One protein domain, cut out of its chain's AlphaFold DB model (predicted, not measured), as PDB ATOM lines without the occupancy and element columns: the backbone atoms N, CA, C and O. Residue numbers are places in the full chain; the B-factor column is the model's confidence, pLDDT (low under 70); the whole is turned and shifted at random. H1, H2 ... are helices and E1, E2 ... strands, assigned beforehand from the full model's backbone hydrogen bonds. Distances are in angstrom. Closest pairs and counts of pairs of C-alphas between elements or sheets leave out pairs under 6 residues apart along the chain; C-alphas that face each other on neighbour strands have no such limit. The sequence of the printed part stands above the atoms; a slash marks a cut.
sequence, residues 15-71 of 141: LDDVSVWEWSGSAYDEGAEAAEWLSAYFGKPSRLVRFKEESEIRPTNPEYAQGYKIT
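Overview. This is residues 15 to 71 of the 141 residues of the protein "MOSC domain-containing protein" of Triticum turgidum subsp. durum (UniProt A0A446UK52). A small three-stranded sheet lies between a helix at one end, H1, and a long loop at the other, residues 52 to 71, which runs out and folds back on itself; few contacts tie these parts together. The hairpin E1 and E2 makes most of the sheet, and the short E3 comes in beside the later part of E2. The printed part has 57 residues, with one named helix and three named strands in the order E1, E2, H1, E3; the sheet runs E1, E2, E3 and is antiparallel throughout. The class is mixed, helices and strands, with 28 residues, under half, in named elements. The whole is loose, with a radius of gyration of the C-alphas of 14.0 A, and only just elongated, spanning 42 by 21 by 15 A.

Along the chain. E1, residues 15 to 20, begins at C-alpha 15 at (142.698, 142.957, 118.087) and is 13.9 A long from first to last C-alpha. E2, residues 23 to 29, is 17.6 A long. H1, residues 31 to 42, is 16.6 A long and ends at C-alpha 42 at (144.702, 162.912, 121.151). E3, residues 49 to 51, is 6.8 A long and ends at C-alpha 51 at (150.582, 142.838, 124.820). Residues 52 to 71 hold no named element.

Arrangement. E2 is the inner strand of the sheet, and E1 and E3 are its edge strands. E1 and E2 form a hairpin, antiparallel at 133 degrees between their directions; N 15 and O 27 are 2.8 A apart and N 25 and O 18 are 2.9 A apart, both within hydrogen-bond range. E2 and E3 are antiparallel at 120 degrees, with N 28 and O 50 within hydrogen-bond range at 2.9 A. The pairing is staggered: E2 pairs with E1 over residues 23 to 27 and with E3 over residues 27 to 29. E1 and E3 are only just apart, their closest C-alphas 8.0 A from each other. H1 and E1 are apart. H1 is only just not on the sheet, with 4 pairs of C-alphas within 10 A. In H1 every O i to N i+4 pair is within hydrogen-bond range. Residues 58 to 59 pair with residues 69 to 70, antiparallel.

Size, cuts and confidence. The two C-alphas farthest apart are those of Ala 40 and Glu 63, at 41.7 A. The printed part, residues 15 to 71 of a chain of 141, has no cut. The links E1 to E2 and E2 to H1 are tight, H1 to E3 is short, and no link is long. The mean pLDDT of the printed part is 96.0, and no printed residue is under 70.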
ATOM      1  N   LEU A  15     142.498 142.153 119.283       96.06
ATOM      2  CA  LEU A  15     142.698 142.957 118.087       96.06
ATOM      3  C   LEU A  15     143.885 142.385 117.311       96.06
ATOM      4  O   LEU A  15     144.973 142.253 117.875       96.06
ATOM      5  N   ASP A  16     143.667 142.059 116.044       95.94
ATOM      6  CA  ASP A  16     144.711 141.591 115.132       95.94
ATOM      7  C   ASP A  16     145.398 142.772 114.424       95.94
ATOM      8  O   ASP A  16     144.986 143.926 114.561       95.94
ATOM      9  N   ASP A  17     146.460 142.477 113.672       95.50
ATOM     10  CA  ASP A  17     147.209 143.442 112.855       95.50
ATOM     11  C   ASP A  17     147.809 144.628 113.640       95.50
ATOM     12  O   ASP A  17     148.004 145.727 113.109       95.50
ATOM     13  N   VAL A  18     148.160 144.414 114.911       97.25
ATOM     14  CA  VAL A  18     148.923 145.385 115.707       97.25
ATOM     15  C   VAL A  18     150.397 145.264 115.348       97.25
ATOM     16  O   VAL A  18     150.965 144.177 115.432       97.25
ATOM     17  N   SER A  19     151.039 146.378 114.996       96.62
ATOM     18  CA  SER A  19     152.453 146.396 114.617       96.62
ATOM     19  C   SER A  19     153.300 147.338 115.469       96.62
ATOM     20  O   SER A  19     152.866 148.413 115.893       96.62
ATOM     21  N   VAL A  20     154.539 146.913 115.721       95.88
ATOM     22  CA  VAL A  20     155.602 147.703 116.353       95.88
ATOM     23  C   VAL A  20     156.916 147.369 115.655       95.88
ATOM     24  O   VAL A  20     157.448 146.266 115.807       95.88
ATOM     25  N   TRP A  21     157.453 148.345 114.919       92.62
ATOM     26  CA  TRP A  21     158.588 148.145 114.012       92.62
ATOM     27  C   TRP A  21     158.299 147.008 113.014       92.62
ATOM     28  O   TRP A  21     157.240 147.016 112.392       92.62
ATOM     29  N   GLU A  22     159.199 146.035 112.849       92.56
ATOM     30  CA  GLU A  22     159.025 144.885 111.948       92.56
ATOM     31  C   GLU A  22     158.136 143.775 112.532       92.56
ATOM     32  O   GLU A  22     157.851 142.789 111.852       92.56
ATOM     33  N   TRP A  23     157.717 143.896 113.794       95.69
ATOM     34  CA  TRP A  23     156.822 142.925 114.414       95.69
ATOM     35  C   TRP A  23     155.364 143.279 114.139       95.69
ATOM     36  O   TRP A  23     154.966 144.432 114.308       95.69
ATOM     37  N   SER A  24     154.572 142.257 113.820       96.56
ATOM     38  CA  SER A  24     153.114 142.315 113.740       96.56
ATOM     39  C   SER A  24     152.517 141.110 114.459       96.56
ATOM     40  O   SER A  24     153.064 140.010 114.361       96.56
ATOM     41  N   GLY A  25     151.396 141.305 115.144       96.56
ATOM     42  CA  GLY A  25     150.691 140.244 115.857       96.56
ATOM     43  C   GLY A  25     149.360 140.722 116.424       96.56
ATOM     44  O   GLY A  25     148.826 141.756 116.015       96.56
ATOM     45  N   SER A  26     148.826 139.962 117.374       97.31
ATOM     46  CA  SER A  26     147.588 140.305 118.072       97.31
ATOM     47  C   SER A  26     147.842 140.969 119.432       97.31
ATOM     48  O   SER A  26     148.917 140.858 120.024       97.31
ATOM     49  N   ALA A  27     146.855 141.693 119.956       97.38
ATOM     50  CA  ALA A  27     146.908 142.296 121.286       97.38
ATOM     51  C   ALA A  27     145.536 142.258 121.967       97.38
ATOM     52  O   ALA A  27     144.499 142.152 121.311       97.38
ATOM     53  N   TYR A  28     145.521 142.364 123.292       96.31
ATOM     54  CA  TYR A  28     144.285 142.567 124.041       96.31
ATOM     55  C   TYR A  28     143.788 143.996 123.850       96.31
ATOM     56  O   TYR A  28     144.530 144.945 124.097       96.31
ATOM     57  N   ASP A  29     142.540 144.148 123.424       96.06
ATOM     58  CA  ASP A  29     141.871 145.441 123.323       96.06
ATOM     59  C   ASP A  29     141.297 145.843 124.687       96.06
ATOM     60  O   ASP A  29     140.551 145.086 125.312       96.06
ATOM     61  N   GLU A  30     141.634 147.049 125.148       96.00
ATOM     62  CA  GLU A  30     141.186 147.577 126.448       96.00
ATOM     63  C   GLU A  30     139.799 148.251 126.373       96.00
ATOM     64  O   GLU A  30     139.360 148.927 127.303       96.00
ATOM     65  N   GLY A  31     139.086 148.047 125.262       94.88
ATOM     66  CA  GLY A  31     137.670 148.357 125.116       94.88
ATOM     67  C   GLY A  31     137.351 149.757 124.587       94.88
ATOM     68  O   GLY A  31     138.211 150.625 124.407       94.88
ATOM     69  N   ALA A  32     136.061 149.966 124.314       95.12
ATOM     70  CA  ALA A  32     135.550 151.185 123.691       95.12
ATOM     71  C   ALA A  32     135.753 152.430 124.566       95.12
ATOM     72  O   ALA A  32     136.151 153.465 124.045       95.12
ATOM     73  N   GLU A  33     135.570 152.324 125.886       95.62
ATOM     74  CA  GLU A  33     135.754 153.454 126.807       95.62
ATOM     75  C   GLU A  33     137.194 153.989 126.761       95.62
ATOM     76  O   GLU A  33     137.415 155.196 126.633       95.62
ATOM     77  N   ALA A  34     138.191 153.096 126.787       96.12
ATOM     78  CA  ALA A  34     139.592 153.484 126.677       96.12
ATOM     79  C   ALA A  34     139.910 154.094 125.303       96.12
ATOM     80  O   ALA A  34     140.638 155.087 125.214       96.12
ATOM     81  N   ALA A  35     139.346 153.525 124.233       97.06
ATOM     82  CA  ALA A  35     139.507 154.041 122.879       97.06
ATOM     83  C   ALA A  35     138.893 155.441 122.712       97.06
ATOM     84  O   ALA A  35     139.541 156.338 122.172       97.06
ATOM     85  N   GLU A  36     137.676 155.666 123.208       97.56
ATOM     86  CA  GLU A  36     136.996 156.964 123.173       97.56
ATOM     87  C   GLU A  36     137.761 158.010 123.981       97.56
ATOM     88  O   GLU A  36     138.020 159.110 123.485       97.56
ATOM     89  N   TRP A  37     138.202 157.648 125.189       98.00
ATOM     90  CA  TRP A  37     138.977 158.537 126.046       98.00
ATOM     91  C   TRP A  37     140.291 158.963 125.377       98.00
ATOM     92  O   TRP A  37     140.589 160.155 125.283       98.00
ATOM     93  N   LEU A  38     141.071 158.017 124.841       98.00
ATOM     94  CA  LEU A  38     142.323 158.353 124.155       98.00
ATOM     95  C   LEU A  38     142.079 159.109 122.851       98.00
ATOM     96  O   LEU A  38     142.841 160.018 122.525       98.00
ATOM     97  N   SER A  39     141.018 158.769 122.119       98.19
ATOM     98  CA  SER A  39     140.673 159.457 120.876       98.19
ATOM     99  C   SER A  39     140.300 160.915 121.121       98.19
ATOM    100  O   SER A  39     140.749 161.792 120.384       98.19
ATOM    101  N   ALA A  40     139.538 161.187 122.183       97.62
ATOM    102  CA  ALA A  40     139.204 162.543 122.599       97.62
ATOM    103  C   ALA A  40     140.438 163.311 123.095       97.62
ATOM    104  O   ALA A  40     140.610 164.476 122.739       97.62
ATOM    105  N   TYR A  41     141.329 162.661 123.851       97.19
ATOM    106  CA  TYR A  41     142.559 163.291 124.339       97.19
ATOM    107  C   TYR A  41     143.540 163.638 123.206       97.19
ATOM    108  O   TYR A  41     144.098 164.733 123.181       97.19
ATOM    109  N   PHE A  42     143.754 162.722 122.256       96.69
ATOM    110  CA  PHE A  42     144.702 162.912 121.151       96.69
ATOM    111  C   PHE A  42     144.108 163.600 119.917       96.69
ATOM    112  O   PHE A  42     144.862 163.958 119.012       96.69
ATOM    113  N   GLY A  43     142.784 163.759 119.839       97.75
ATOM    114  CA  GLY A  43     142.101 164.346 118.683       97.75
ATOM    115  C   GLY A  43     142.144 163.479 117.418       97.75
ATOM    116  O   GLY A  43     141.986 163.997 116.314       97.75
ATOM    117  N   LYS A  44     142.389 162.171 117.552       97.88
ATOM    118  CA  LYS A  44     142.439 161.211 116.435       97.88
ATOM    119  C   LYS A  44     142.023 159.813 116.894       97.88
ATOM    120  O   LYS A  44     142.297 159.482 118.048       97.88
ATOM    121  N   PRO A  45     141.448 158.970 116.014       98.12
ATOM    122  CA  PRO A  45     141.102 157.593 116.359       98.12
ATOM    123  C   PRO A  45     142.295 156.859 116.978       98.12
ATOM    124  O   PRO A  45     143.353 156.743 116.359       98.12
ATOM    125  N   SER A  46     142.134 156.425 118.224       97.81
ATOM    126  CA  SER A  46     143.179 155.820 119.047       97.81
ATOM    127  C   SER A  46     142.578 154.689 119.873       97.81
ATOM    128  O   SER A  46     141.501 154.848 120.439       97.81
ATOM    129  N   ARG A  47     143.278 153.558 119.971       96.81
ATOM    130  CA  ARG A  47     142.909 152.446 120.860       96.81
ATOM    131  C   ARG A  47     144.029 152.177 121.853       96.81
ATOM    132  O   ARG A  47     145.202 152.332 121.514       96.81
ATOM    133  N   LEU A  48     143.654 151.768 123.062       96.94
ATOM    134  CA  LEU A  48     144.591 151.216 124.032       96.94
ATOM    135  C   LEU A  48     144.622 149.700 123.867       96.94
ATOM    136  O   LEU A  48     143.574 149.060 123.873       96.94
ATOM    137  N   VAL A  49     145.823 149.146 123.743       96.94
ATOM    138  CA  VAL A  49     146.025 147.700 123.666       96.94
ATOM    139  C   VAL A  49     147.089 147.247 124.656       96.94
ATOM    140  O   VAL A  49     148.012 148.000 124.985       96.94
ATOM    141  N   ARG A  50     146.987 145.994 125.092       96.12
ATOM    142  CA  ARG A  50     147.954 145.332 125.967       96.12
ATOM    143  C   ARG A  50     148.549 144.114 125.277       96.12
ATOM    144  O   ARG A  50     147.849 143.347 124.622       96.12
ATOM    145  N   PHE A  51     149.861 143.952 125.423       96.38
ATOM    146  CA  PHE A  51     150.582 142.838 124.820       96.38
ATOM    147  C   PHE A  51     150.057 141.503 125.365       96.38
ATOM    148  O   PHE A  51     149.836 141.366 126.567       96.38
ATOM    149  N   LYS A  52     149.860 140.534 124.473       94.38
ATOM    150  CA  LYS A  52     149.262 139.232 124.773       94.38
ATOM    151  C   LYS A  52     150.353 138.195 125.040       94.38
ATOM    152  O   LYS A  52     150.640 137.349 124.199       94.38
ATOM    153  N   GLU A  53     151.026 138.317 126.182       92.62
ATOM    154  CA  GLU A  53     152.238 137.543 126.512       92.62
ATOM    155  C   GLU A  53     152.049 136.017 126.514       92.62
ATOM    156  O   GLU A  53     153.032 135.278 126.431       92.62
ATOM    157  N   GLU A  54     150.807 135.551 126.624       91.56
ATOM    158  CA  GLU A  54     150.420 134.143 126.646       91.56
ATOM    159  C   GLU A  54     150.460 133.493 125.258       91.56
ATOM    160  O   GLU A  54     150.628 132.277 125.166       91.56
ATOM    161  N   SER A  55     150.292 134.275 124.186       93.56
ATOM    162  CA  SER A  55     150.263 133.754 122.811       93.56
ATOM    163  C   SER A  55     151.185 134.478 121.836       93.56
ATOM    164  O   SER A  55     151.460 133.938 120.770       93.56
ATOM    165  N   GLU A  56     151.660 135.673 122.177       96.88
ATOM    166  CA  GLU A  56     152.535 136.480 121.335       96.88
ATOM    167  C   GLU A  56     153.959 136.507 121.876       96.88
ATOM    168  O   GLU A  56     154.206 136.583 123.084       96.88
ATOM    169  N   ILE A  57     154.922 136.483 120.958       95.56
ATOM    170  CA  ILE A  57     156.344 136.535 121.285       95.56
ATOM    171  C   ILE A  57     157.005 137.579 120.402       95.56
ATOM    172  O   ILE A  57     156.861 137.573 119.180       95.56
ATOM    173  N   ARG A  58     157.792 138.446 121.035       96.50
ATOM    174  CA  ARG A  58     158.651 139.400 120.347       96.50
ATOM    175  C   ARG A  58     160.073 139.256 120.901       96.50
ATOM    176  O   ARG A  58     160.347 139.732 122.004       96.50
ATOM    177  N   PRO A  59     160.951 138.491 120.228       95.75
ATOM    178  CA  PRO A  59     162.285 138.206 120.742       95.75
ATOM    179  C   PRO A  59     163.186 139.438 120.638       95.75
ATOM    180  O   PRO A  59     163.012 140.285 119.763       95.75
ATOM    181  N   THR A  60     164.177 139.526 121.518       96.31
ATOM    182  CA  THR A  60     165.295 140.462 121.348       96.31
ATOM    183  C   THR A  60     166.201 140.018 120.198       96.31
ATOM    184  O   THR A  60     166.194 138.851 119.803       96.31
ATOM    185  N   ASN A  61     167.022 140.934 119.669       94.31
ATOM    186  CA  ASN A  61     168.033 140.562 118.677       94.31
ATOM    187  C   ASN A  61     169.018 139.540 119.302       94.31
ATOM    188  O   ASN A  61     169.684 139.875 120.291       94.31
ATOM    189  N   PRO A  62     169.127 138.315 118.745       94.19
ATOM    190  CA  PRO A  62     169.925 137.240 119.327       94.19
ATOM    191  C   PRO A  62     171.434 137.509 119.322       94.19
ATOM    192  O   PRO A  62     172.139 136.890 120.110       94.19
ATOM    193  N   GLU A  63     171.927 138.432 118.490       95.69
ATOM    194  CA  GLU A  63     173.333 138.864 118.506       95.69
ATOM    195  C   GLU A  63     173.713 139.532 119.837       95.69
ATOM    196  O   GLU A  63     174.832 139.379 120.319       95.69
ATOM    197  N   TYR A  64     172.763 140.243 120.449       94.94
ATOM    198  CA  TYR A  64     172.990 141.014 121.671       94.94
ATOM    199  C   TYR A  64     172.433 140.317 122.914       94.94
ATOM    200  O   TYR A  64     173.052 140.353 123.973       94.94
ATOM    201  N   ALA A  65     171.255 139.696 122.809       94.81
ATOM    202  CA  ALA A  65     170.563 139.090 123.941       94.81
ATOM    203  C   ALA A  65     169.756 137.867 123.487       94.81
ATOM    204  O   ALA A  65     168.554 137.952 123.241       94.81
ATOM    205  N   GLN A  66     170.401 136.711 123.354       94.56
ATOM    206  CA  GLN A  66     169.711 135.478 122.981       94.56
ATOM    207  C   GLN A  66     168.814 134.962 124.118       94.56
ATOM    208  O   GLN A  66     169.220 134.919 125.275       94.56
ATOM    209  N   GLY A  67     167.600 134.521 123.777       94.31
ATOM    210  CA  GLY A  67     166.673 133.891 124.726       94.31
ATOM    211  C   GLY A  67     165.838 134.867 125.560       94.31
ATOM    212  O   GLY A  67     165.025 134.423 126.367       94.31
ATOM    213  N   TYR A  68     165.990 136.175 125.343       94.75
ATOM    214  CA  TYR A  68     165.149 137.195 125.960       94.75
ATOM    215  C   TYR A  68     163.995 137.606 125.036       94.75
ATOM    216  O   TYR A  68     164.026 137.423 123.816       94.75
ATOM    217  N   LYS A  69     162.944 138.157 125.645       95.31
ATOM    218  CA  LYS A  69     161.766 138.678 124.949       95.31
ATOM    219  C   LYS A  69     161.430 140.077 125.438       95.31
ATOM    220  O   LYS A  69     161.753 140.454 126.564       95.31
ATOM    221  N   ILE A  70     160.757 140.819 124.579       96.50
ATOM    222  CA  ILE A  70     160.218 142.149 124.821       96.50
ATOM    223  C   ILE A  70     158.718 142.153 124.514       96.50
ATOM    224  O   ILE A  70     158.197 141.228 123.898       96.50
ATOM    225  N   THR A  71     158.016 143.188 124.967       96.38
ATOM    226  CA  THR A  71     156.633 143.477 124.556       96.38
ATOM    227  C   THR A  71     156.658 144.604 123.520       96.38
ATOM    228  O   THR A  71     157.385 144.511 122.534       96.38
TER     229      THR A  71